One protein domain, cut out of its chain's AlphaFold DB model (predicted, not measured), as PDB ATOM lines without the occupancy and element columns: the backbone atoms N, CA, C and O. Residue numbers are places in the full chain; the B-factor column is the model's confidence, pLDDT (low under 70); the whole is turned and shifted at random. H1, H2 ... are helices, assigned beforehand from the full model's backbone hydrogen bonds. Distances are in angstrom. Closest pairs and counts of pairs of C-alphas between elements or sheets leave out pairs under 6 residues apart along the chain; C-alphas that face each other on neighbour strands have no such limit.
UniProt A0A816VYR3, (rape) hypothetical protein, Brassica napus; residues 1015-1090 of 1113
ATOM      1  N   GLY A1015      25.268  50.371  14.073       83.56
ATOM      2  CA  GLY A1015      23.993  50.348  13.353       83.56
ATOM      3  C   GLY A1015      24.046  51.077  12.009       83.56
ATOM      4  O   GLY A1015      23.085  51.750  11.647       83.56
ATOM      5  N   LEU A1016      25.170  50.983  11.291       84.50
ATOM      6  CA  LEU A1016      25.428  51.729  10.049       84.50
ATOM      7  C   LEU A1016      24.857  51.054   8.782       84.50
ATOM      8  O   LEU A1016      25.073  51.539   7.670       84.50
ATOM      9  N   GLY A1017      24.103  49.959   8.949       85.19
ATOM     10  CA  GLY A1017      23.346  49.275   7.896       85.19
ATOM     11  C   GLY A1017      23.881  47.884   7.534       85.19
ATOM     12  O   GLY A1017      24.199  47.059   8.399       85.19
ATOM     13  N   TYR A1018      23.931  47.602   6.232       86.06
ATOM     14  CA  TYR A1018      24.525  46.385   5.677       86.06
ATOM     15  C   TYR A1018      26.022  46.592   5.412       86.06
ATOM     16  O   TYR A1018      26.439  47.667   4.989       86.06
ATOM     17  N   ILE A1019      26.826  45.551   5.636       88.31
ATOM     18  CA  ILE A1019      28.294  45.649   5.597       88.31
ATOM     19  C   ILE A1019      28.803  45.914   4.170       88.31
ATOM     20  O   ILE A1019      29.600  46.830   3.983       88.31
ATOM     21  N   LYS A1020      28.314  45.174   3.159       88.00
ATOM     22  CA  LYS A1020      28.762  45.345   1.763       88.00
ATOM     23  C   LYS A1020      28.490  46.758   1.207       88.00
ATOM     24  O   LYS A1020      29.446  47.376   0.749       88.00
ATOM     25  N   PRO A1021      27.273  47.341   1.310       87.44
ATOM     26  CA  PRO A1021      27.038  48.727   0.888       87.44
ATOM     27  C   PRO A1021      27.769  49.776   1.736       87.44
ATOM     28  O   PRO A1021      28.000  50.885   1.264       87.44
ATOM     29  N   PHE A1022      28.131  49.470   2.989       87.94
ATOM     30  CA  PHE A1022      28.932  50.387   3.805       87.94
ATOM     31  C   PHE A1022      30.397  50.454   3.341       87.94
ATOM     32  O   PHE A1022      31.006  51.518   3.393       87.94
ATOM     33  N   LEU A1023      30.946  49.337   2.858       88.38
ATOM     34  CA  LEU A1023      32.322  49.221   2.359       88.38
ATOM     35  C   LEU A1023      32.403  49.272   0.818       88.38
ATOM     36  O   LEU A1023      33.350  48.757   0.232       88.38
ATOM     37  N   SER A1024      31.410  49.878   0.154       85.81
ATOM     38  CA  SER A1024      31.357  50.014  -1.307       85.81
ATOM     39  C   SER A1024      32.302  51.102  -1.843       85.81
ATOM     40  O   SER A1024      32.752  51.974  -1.097       85.81
ATOM     41  N   LYS A1025      32.529  51.113  -3.168       73.50
ATOM     42  CA  LYS A1025      33.290  52.156  -3.899       73.50
ATOM     43  C   LYS A1025      32.769  53.589  -3.699       73.50
ATOM     44  O   LYS A1025      33.512  54.535  -3.916       73.50
ATOM     45  N   GLU A1026      31.508  53.757  -3.310       70.12
ATOM     46  CA  GLU A1026      30.889  55.070  -3.064       70.12
ATOM     47  C   GLU A1026      31.197  55.591  -1.649       70.12
ATOM     48  O   GLU A1026      31.245  56.802  -1.402       70.12
ATOM     49  N   SER A1027      31.390  54.658  -0.711       79.00
ATOM     50  CA  SER A1027      31.507  54.929   0.722       79.00
ATOM     51  C   SER A1027      32.941  54.871   1.239       79.00
ATOM     52  O   SER A1027      33.287  55.698   2.070       79.00
ATOM     53  N   ALA A1028      33.771  53.939   0.768       87.38
ATOM     54  CA  ALA A1028      35.167  53.802   1.187       87.38
ATOM     55  C   ALA A1028      36.130  54.534   0.236       87.38
ATOM     56  O   ALA A1028      35.878  54.618  -0.963       87.38
ATOM     57  N   LEU A1029      37.257  55.023   0.769       87.69
ATOM     58  CA  LEU A1029      38.316  55.675  -0.016       87.69
ATOM     59  C   LEU A1029      38.974  54.696  -1.004       87.69
ATOM     60  O   LEU A1029      39.112  54.996  -2.186       87.69
ATOM     61  N   GLU A1030      39.327  53.508  -0.512       89.06
ATOM     62  CA  GLU A1030      39.704  52.334  -1.301       89.06
ATOM     63  C   GLU A1030      38.998  51.117  -0.674       89.06
ATOM     64  O   GLU A1030      39.307  50.771   0.469       89.06
ATOM     65  N   PRO A1031      38.001  50.507  -1.341       90.38
ATOM     66  CA  PRO A1031      37.190  49.457  -0.735       90.38
ATOM     67  C   PRO A1031      37.904  48.094  -0.715       90.38
ATOM     68  O   PRO A1031      38.617  47.758  -1.666       90.38
ATOM     69  N   PRO A1032      37.667  47.267   0.319       91.75
ATOM     70  CA  PRO A1032      38.196  45.910   0.398       91.75
ATOM     71  C   PRO A1032      37.613  44.971  -0.664       91.75
ATOM     72  O   PRO A1032      36.524  45.187  -1.198       91.75
ATOM     73  N   SER A1033      38.307  43.856  -0.908       89.81
ATOM     74  CA  SER A1033      37.797  42.785  -1.766       89.81
ATOM     75  C   SER A1033      36.576  42.093  -1.147       89.81
ATOM     76  O   SER A1033      36.518  41.838   0.060       89.81
ATOM     77  N   GLU A1034      35.600  41.714  -1.979       88.88
ATOM     78  CA  GLU A1034      34.406  41.009  -1.497       88.88
ATOM     79  C   GLU A1034      34.739  39.681  -0.809       88.88
ATOM     80  O   GLU A1034      34.064  39.313   0.148       88.88
ATOM     81  N   GLY A1035      35.809  38.993  -1.224       87.81
ATOM     82  CA  GLY A1035      36.298  37.787  -0.552       87.81
ATOM     83  C   GLY A1035      36.656  38.027   0.920       87.81
ATOM     84  O   GLY A1035      36.285  37.224   1.777       87.81
ATOM     85  N   ALA A1036      37.296  39.158   1.242       88.62
ATOM     86  CA  ALA A1036      37.607  39.527   2.623       88.62
ATOM     87  C   ALA A1036      36.338  39.837   3.441       88.62
ATOM     88  O   ALA A1036      36.222  39.388   4.584       88.62
ATOM     89  N   ILE A1037      35.356  40.533   2.849       90.31
ATOM     90  CA  ILE A1037      34.067  40.820   3.507       90.31
ATOM     91  C   ILE A1037      33.279  39.520   3.747       90.31
ATOM     92  O   ILE A1037      32.824  39.264   4.861       90.31
ATOM     93  N   ASN A1038      33.149  38.674   2.720       89.56
ATOM     94  CA  ASN A1038      32.438  37.395   2.784       89.56
ATOM     95  C   ASN A1038      33.073  36.453   3.825       89.56
ATOM     96  O   ASN A1038      32.352  35.783   4.563       89.56
ATOM     97  N   SER A1039      34.407  36.433   3.934       88.25
ATOM     98  CA  SER A1039      35.124  35.654   4.951       88.25
ATOM     99  C   SER A1039      34.785  36.112   6.379       88.25
ATOM    100  O   SER A1039      34.470  35.279   7.232       88.25
ATOM    101  N   ALA A1040      34.749  37.427   6.631       88.81
ATOM    102  CA  ALA A1040      34.370  37.980   7.934       88.81
ATOM    103  C   ALA A1040      32.901  37.679   8.303       88.81
ATOM    104  O   ALA A1040      32.623  37.253   9.423       88.81
ATOM    105  N   VAL A1041      31.967  37.822   7.355       88.81
ATOM    106  CA  VAL A1041      30.541  37.490   7.565       88.81
ATOM    107  C   VAL A1041      30.346  35.984   7.806       88.81
ATOM    108  O   VAL A1041      29.635  35.592   8.731       88.81
ATOM    109  N   SER A1042      31.050  35.130   7.053       88.44
ATOM    110  CA  SER A1042      31.075  33.674   7.256       88.44
ATOM    111  C   SER A1042      31.548  33.289   8.667       88.44
ATOM    112  O   SER A1042      30.948  32.418   9.301       88.44
ATOM    113  N   LEU A1043      32.572  33.969   9.199       86.56
ATOM    114  CA  LEU A1043      33.040  33.758  10.572       86.56
ATOM    115  C   LEU A1043      31.980  34.164  11.610       86.56
ATOM    116  O   LEU A1043      31.768  33.423  12.570       86.56
ATOM    117  N   PHE A1044      31.279  35.286  11.419       87.31
ATOM    118  CA  PHE A1044      30.214  35.700  12.339       87.31
ATOM    119  C   PHE A1044      29.060  34.694  12.403       87.31
ATOM    120  O   PHE A1044      28.556  34.439  13.496       87.31
ATOM    121  N   HIS A1045      28.669  34.096  11.272       87.12
ATOM    122  CA  HIS A1045      27.688  33.008  11.266       87.12
ATOM    123  C   HIS A1045      28.211  31.768  12.000       87.12
ATOM    124  O   HIS A1045      27.507  31.240  12.857       87.12
ATOM    125  N   LYS A1046      29.462  31.347  11.749       85.06
ATOM    126  CA  LYS A1046      30.080  30.195  12.436       85.06
ATOM    127  C   LYS A1046      30.159  30.372  13.962       85.06
ATOM    128  O   LYS A1046      30.061  29.392  14.690       85.06
ATOM    129  N   VAL A1047      30.332  31.605  14.441       84.81
ATOM    130  CA  VAL A1047      30.406  31.950  15.876       84.81
ATOM    131  C   VAL A1047      29.027  32.269  16.484       84.81
ATOM    132  O   VAL A1047      28.909  32.409  17.697       84.81
ATOM    133  N   GLY A1048      27.963  32.387  15.680       84.69
ATOM    134  CA  GLY A1048      26.645  32.825  16.161       84.69
ATOM    135  C   GLY A1048      26.619  34.292  16.617       84.69
ATOM    136  O   GLY A1048      25.843  34.661  17.499       84.69
ATOM    137  N   ALA A1049      27.488  35.137  16.055       86.50
ATOM    138  CA  ALA A1049      27.584  36.563  16.375       86.50
ATOM    139  C   ALA A1049      26.529  37.421  15.644       86.50
ATOM    140  O   ALA A1049      26.173  38.498  16.126       86.50
ATOM    141  N   ILE A1050      26.009  36.945  14.507       85.50
ATOM    142  CA  ILE A1050      24.919  37.580  13.748       85.50
ATOM    143  C   ILE A1050      23.791  36.588  13.464       85.50
ATOM    144  O   ILE A1050      24.030  35.393  13.292       85.50
ATOM    145  N   GLU A1051      22.569  37.108  13.384       81.31
ATOM    146  CA  GLU A1051      21.366  36.365  13.016       81.31
ATOM    147  C   GLU A1051      20.864  36.863  11.651       81.31
ATOM    148  O   GLU A1051      20.407  38.004  11.495       81.31
ATOM    149  N   GLY A1052      21.060  36.021  10.629       74.69
ATOM    150  CA  GLY A1052      21.010  36.430   9.223       74.69
ATOM    151  C   GLY A1052      21.974  37.586   8.900       74.69
ATOM    152  O   GLY A1052      22.876  37.911   9.670       74.69
ATOM    153  N   ASP A1053      21.750  38.260   7.773       66.81
ATOM    154  CA  ASP A1053      22.526  39.445   7.361       66.81
ATOM    155  C   ASP A1053      22.213  40.721   8.171       66.81
ATOM    156  O   ASP A1053      22.808  41.784   7.944       66.81
ATOM    157  N   LYS A1054      21.232  40.677   9.083       67.62
ATOM    158  CA  LYS A1054      20.599  41.883   9.640       67.62
ATOM    159  C   LYS A1054      21.139  42.263  11.018       67.62
ATOM    160  O   LYS A1054      21.742  43.336  11.121       67.62
ATOM    161  N   ALA A1055      20.948  41.428  12.038       79.25
ATOM    162  CA  ALA A1055      21.140  41.804  13.444       79.25
ATOM    163  C   ALA A1055      22.363  41.141  14.104       79.25
ATOM    164  O   ALA A1055      22.762  40.039  13.738       79.25
ATOM    165  N   LEU A1056      22.933  41.810  15.113       87.81
ATOM    166  CA  LEU A1056      23.871  41.198  16.061       87.81
ATOM    167  C   LEU A1056      23.095  40.406  17.111       87.81
ATOM    168  O   LEU A1056      22.145  40.927  17.698       87.81
ATOM    169  N   THR A1057      23.554  39.199  17.425       88.12
ATOM    170  CA  THR A1057      23.047  38.441  18.578       88.12
ATOM    171  C   THR A1057      23.527  39.079  19.894       88.12
ATOM    172  O   THR A1057      24.429  39.929  19.884       88.12
ATOM    173  N   PRO A1058      22.999  38.682  21.069       84.94
ATOM    174  CA  PRO A1058      23.561  39.099  22.357       84.94
ATOM    175  C   PRO A1058      25.047  38.727  22.515       84.94
ATOM    176  O   PRO A1058      25.819  39.483  23.108       84.94
ATOM    177  N   LEU A1059      25.476  37.607  21.916       84.12
ATOM    178  CA  LEU A1059      26.888  37.227  21.825       84.12
ATOM    179  C   LEU A1059      27.672  38.213  20.943       84.12
ATOM    180  O   LEU A1059      28.703  38.722  21.381       84.12
ATOM    181  N   GLY A1060      27.156  38.558  19.759       85.00
ATOM    182  CA  GLY A1060      27.750  39.566  18.872       85.00
ATOM    183  C   GLY A1060      27.952  40.927  19.541       85.00
ATOM    184  O   GLY A1060      29.024  41.517  19.426       85.00
ATOM    185  N   HIS A1061      26.972  41.396  20.320       83.19
ATOM    186  CA  HIS A1061      27.082  42.638  21.097       83.19
ATOM    187  C   HIS A1061      28.174  42.587  22.178       83.19
ATOM    188  O   HIS A1061      28.810  43.605  22.455       83.19
ATOM    189  N   HIS A1062      28.417  41.425  22.794       81.88
ATOM    190  CA  HIS A1062      29.529  41.257  23.732       81.88
ATOM    191  C   HIS A1062      30.881  41.183  23.020       81.88
ATOM    192  O   HIS A1062      31.801  41.891  23.427       81.88
ATOM    193  N   LEU A1063      30.990  40.402  21.941       82.25
ATOM    194  CA  LEU A1063      32.196  40.325  21.110       82.25
ATOM    195  C   LEU A1063      32.614  41.719  20.616       82.25
ATOM    196  O   LEU A1063      33.775  42.090  20.743       82.25
ATOM    197  N   ALA A1064      31.655  42.542  20.181       77.88
ATOM    198  CA  ALA A1064      31.899  43.900  19.689       77.88
ATOM    199  C   ALA A1064      32.449  44.886  20.744       77.88
ATOM    200  O   ALA A1064      32.998  45.925  20.375       77.88
ATOM    201  N   LYS A1065      32.312  44.590  22.047       73.25
ATOM    202  CA  LYS A1065      32.903  45.391  23.139       73.25
ATOM    203  C   LYS A1065      34.287  44.871  23.589       73.25
ATOM    204  O   LYS A1065      35.033  45.622  24.229       73.25
ATOM    205  N   LEU A1066      34.661  43.628  23.267       72.19
ATOM    206  CA  LEU A1066      35.919  43.005  23.707       72.19
ATOM    207  C   LEU A1066      37.130  43.427  22.842       72.19
ATOM    208  O   LEU A1066      36.989  43.631  21.641       72.19
ATOM    209  N   PRO A1067      38.342  43.559  23.419       64.50
ATOM    210  CA  PRO A1067      39.587  43.797  22.679       64.50
ATOM    211  C   PRO A1067      40.237  42.485  22.192       64.50
ATOM    212  O   PRO A1067      41.441  42.309  22.339       64.50
ATOM    213  N   VAL A1068      39.447  41.533  21.686       66.62
ATOM    214  CA  VAL A1068      39.893  40.167  21.357       66.62
ATOM    215  C   VAL A1068      39.351  39.776  19.985       66.62
ATOM    216  O   VAL A1068      38.206  40.097  19.672       66.62
ATOM    217  N   ASP A1069      40.152  39.081  19.174       72.19
ATOM    218  CA  ASP A1069      39.716  38.592  17.863       72.19
ATOM    219  C   ASP A1069      38.558  37.583  18.004       72.19
ATOM    220  O   ASP A1069      38.591  36.671  18.834       72.19
ATOM    221  N   VAL A1070      37.537  37.717  17.157       73.06
ATOM    222  CA  VAL A1070      36.397  36.794  17.079       73.06
ATOM    223  C   VAL A1070      36.847  35.378  16.692       73.06
ATOM    224  O   VAL A1070      36.202  34.410  17.094       73.06
ATOM    225  N   VAL A1071      37.984  35.228  15.996       70.12
ATOM    226  CA  VAL A1071      38.604  33.922  15.705       70.12
ATOM    227  C   VAL A1071      38.864  33.117  16.986       70.12
ATOM    228  O   VAL A1071      38.639  31.904  16.982       70.12
ATOM    229  N   PHE A1072      39.217  33.760  18.108       67.56
ATOM    230  CA  PHE A1072      39.408  33.082  19.401       67.56
ATOM    231  C   PHE A1072      38.142  32.344  19.871       67.56
ATOM    232  O   PHE A1072      38.222  31.282  20.488       67.56
ATOM    233  N   PHE A1073      36.966  32.869  19.523       67.19
ATOM    234  CA  PHE A1073      35.659  32.306  19.867       67.19
ATOM    235  C   PHE A1073      35.123  31.321  18.815       67.19
ATOM    236  O   PHE A1073      34.061  30.742  19.012       67.19
ATOM    237  N   SER A1074      35.865  31.060  17.731       63.41
ATOM    238  CA  SER A1074      35.530  29.990  16.778       63.41
ATOM    239  C   SER A1074      35.724  28.578  17.350       63.41
ATOM    240  O   SER A1074      35.164  27.623  16.810       63.41
ATOM    241  N   CYS A1075      36.456  28.450  18.464       66.25
ATOM    242  CA  CYS A1075      36.472  27.252  19.297       66.25
ATOM    243  C   CYS A1075      35.351  27.336  20.357       66.25
ATOM    244  O   CYS A1075      35.413  28.214  21.227       66.25
ATOM    245  N   PRO A1076      34.360  26.418  20.370       61.25
ATOM    246  CA  PRO A1076      33.264  26.450  21.345       61.25
ATOM    247  C   PRO A1076      33.739  26.419  22.802       61.25
ATOM    248  O   PRO A1076      33.131  27.041  23.672       61.25
ATOM    249  N   HIS A1077      34.862  25.746  23.072       60.62
ATOM    250  CA  HIS A1077      35.454  25.648  24.407       60.62
ATOM    251  C   HIS A1077      35.825  27.030  24.985       60.62
ATOM    252  O   HIS A1077      35.640  27.276  26.177       60.62
ATOM    253  N   ASN A1078      36.244  27.973  24.134       65.94
ATOM    254  CA  ASN A1078      36.577  29.340  24.542       65.94
ATOM    255  C   ASN A1078      35.327  30.180  24.844       65.94
ATOM    256  O   ASN A1078      35.339  30.970  25.789       65.94
ATOM    257  N   ILE A1079      34.219  29.965  24.120       61.94
ATOM    258  CA  ILE A1079      32.912  30.554  24.465       61.94
ATOM    259  C   ILE A1079      32.451  30.033  25.833       61.94
ATOM    260  O   ILE A1079      32.100  30.830  26.706       61.94
ATOM    261  N   PHE A1080      32.507  28.715  26.058       58.22
ATOM    262  CA  PHE A1080      32.149  28.123  27.350       58.22
ATOM    263  C   PHE A1080      33.014  28.664  28.493       58.22
ATOM    264  O   PHE A1080      32.466  29.029  29.532       58.22
ATOM    265  N   ASN A1081      34.330  28.792  28.306       60.00
ATOM    266  CA  ASN A1081      35.219  29.347  29.329       60.00
ATOM    267  C   ASN A1081      34.953  30.839  29.601       60.00
ATOM    268  O   ASN A1081      34.942  31.235  30.767       60.00
ATOM    269  N   LEU A1082      34.629  31.654  28.588       60.12
ATOM    270  CA  LEU A1082      34.218  33.052  28.792       60.12
ATOM    271  C   LEU A1082      32.908  33.157  29.597       60.12
ATOM    272  O   LEU A1082      32.805  33.968  30.520       60.12
ATOM    273  N   ILE A1083      31.914  32.318  29.282       58.53
ATOM    274  CA  ILE A1083      30.648  32.243  30.030       58.53
ATOM    275  C   ILE A1083      30.910  31.785  31.473       58.53
ATOM    276  O   ILE A1083      30.375  32.370  32.414       58.53
ATOM    277  N   ARG A1084      31.787  30.793  31.670       49.75
ATOM    278  CA  ARG A1084      32.172  30.280  32.993       49.75
ATOM    279  C   ARG A1084      32.884  31.344  33.833       49.75
ATOM    280  O   ARG A1084      32.575  31.465  35.013       49.75
ATOM    281  N   LEU A1085      33.755  32.157  33.225       51.53
ATOM    282  CA  LEU A1085      34.426  33.300  33.861       51.53
ATOM    283  C   LEU A1085      33.452  34.429  34.236       51.53
ATOM    284  O   LEU A1085      33.567  34.985  35.328       51.53
ATOM    285  N   LYS A1086      32.464  34.742  33.383       45.50
ATOM    286  CA  LYS A1086      31.369  35.662  33.746       45.50
ATOM    287  C   LYS A1086      30.569  35.130  34.935       45.50
ATOM    288  O   LYS A1086      30.408  35.840  35.922       45.50
ATOM    289  N   ASN A1087      30.130  33.874  34.873       39.22
ATOM    290  CA  ASN A1087      29.317  33.264  35.926       39.22
ATOM    291  C   ASN A1087      30.087  33.138  37.254       39.22
ATOM    292  O   ASN A1087      29.489  33.299  38.315       39.22
ATOM    293  N   TYR A1088      31.414  32.966  37.216       38.56
ATOM    294  CA  TYR A1088      32.276  33.015  38.405       38.56
ATOM    295  C   TYR A1088      32.231  34.363  39.143       38.56
ATOM    296  O   TYR A1088      32.379  34.385  40.362       38.56
ATOM    297  N   LYS A1089      31.982  35.481  38.444       38.06
ATOM    298  CA  LYS A1089      31.773  36.803  39.070       38.06
ATOM    299  C   LYS A1089      30.344  37.033  39.580       38.06
ATOM    300  O   LYS A1089      30.126  38.002  40.298       38.06
ATOM    301  N   CYS A1090      29.390  36.162  39.247       32.44
ATOM    302  CA  CYS A1090      27.989  36.269  39.675       32.44
ATOM    303  C   CYS A1090      27.564  35.196  40.698       32.44
ATOM    304  O   CYS A1090      26.464  35.279  41.233       32.44
TER     305      CYS A1090
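This is residues 1015 to 1090 of the 1113 residues of the protein "(rape) hypothetical protein" of Brassica napus (UniProt A0A816VYR3). A loose rod has H2, the longest helix, along its body, H1 by one end and H4 packed on the other; H5 extends the length, with residues 1083 to 1090 sticking out. Before H3, residues 1050 to 1051 pair antiparallel with 1055 to 1056. The 76 printed residues, all helix by class, have five named helices, H1 to H5, no named strand, a radius of gyration of the C-alphas of 14.5 A and spans of 47 by 23 by 22 A.

H2, residues 1034 to 1047, runs 20.0 A from C-alpha 1034 at (34.406, 41.009, -1.497). H1 is residues 1019 to 1022, H3 1058 to 1063 and H4 1070 to 1074. H5, residues 1076 to 1088, runs 18.3 A to C-alpha 1088 at (32.276, 33.015, 38.405).

H2 touches H4, with C-alphas 1047 and 1074 closest at 5.6 A. H2 only just touches H1, with 3 pairs of C-alphas within 8 A, closest 1037 and 1020. H3 is close to H2 but not clearly touching, at a steep tilt of 60 degrees, opposite ways; C-alphas 1044 and 1060 are closest at 8.0 A. H5 is close to H4 but not clearly touching, C-alphas 1073 and 1079 closest at 5.6 A. In H2, H3, H4 and H5 every O i to N i+4 pair is within hydrogen-bond range; H1 is too short for one.

The printed part has no cut. H1 to H2 is a long link. Residues 1053 to 1054, 1067 to 1068 and 1072 to 1090 have pLDDT under 70.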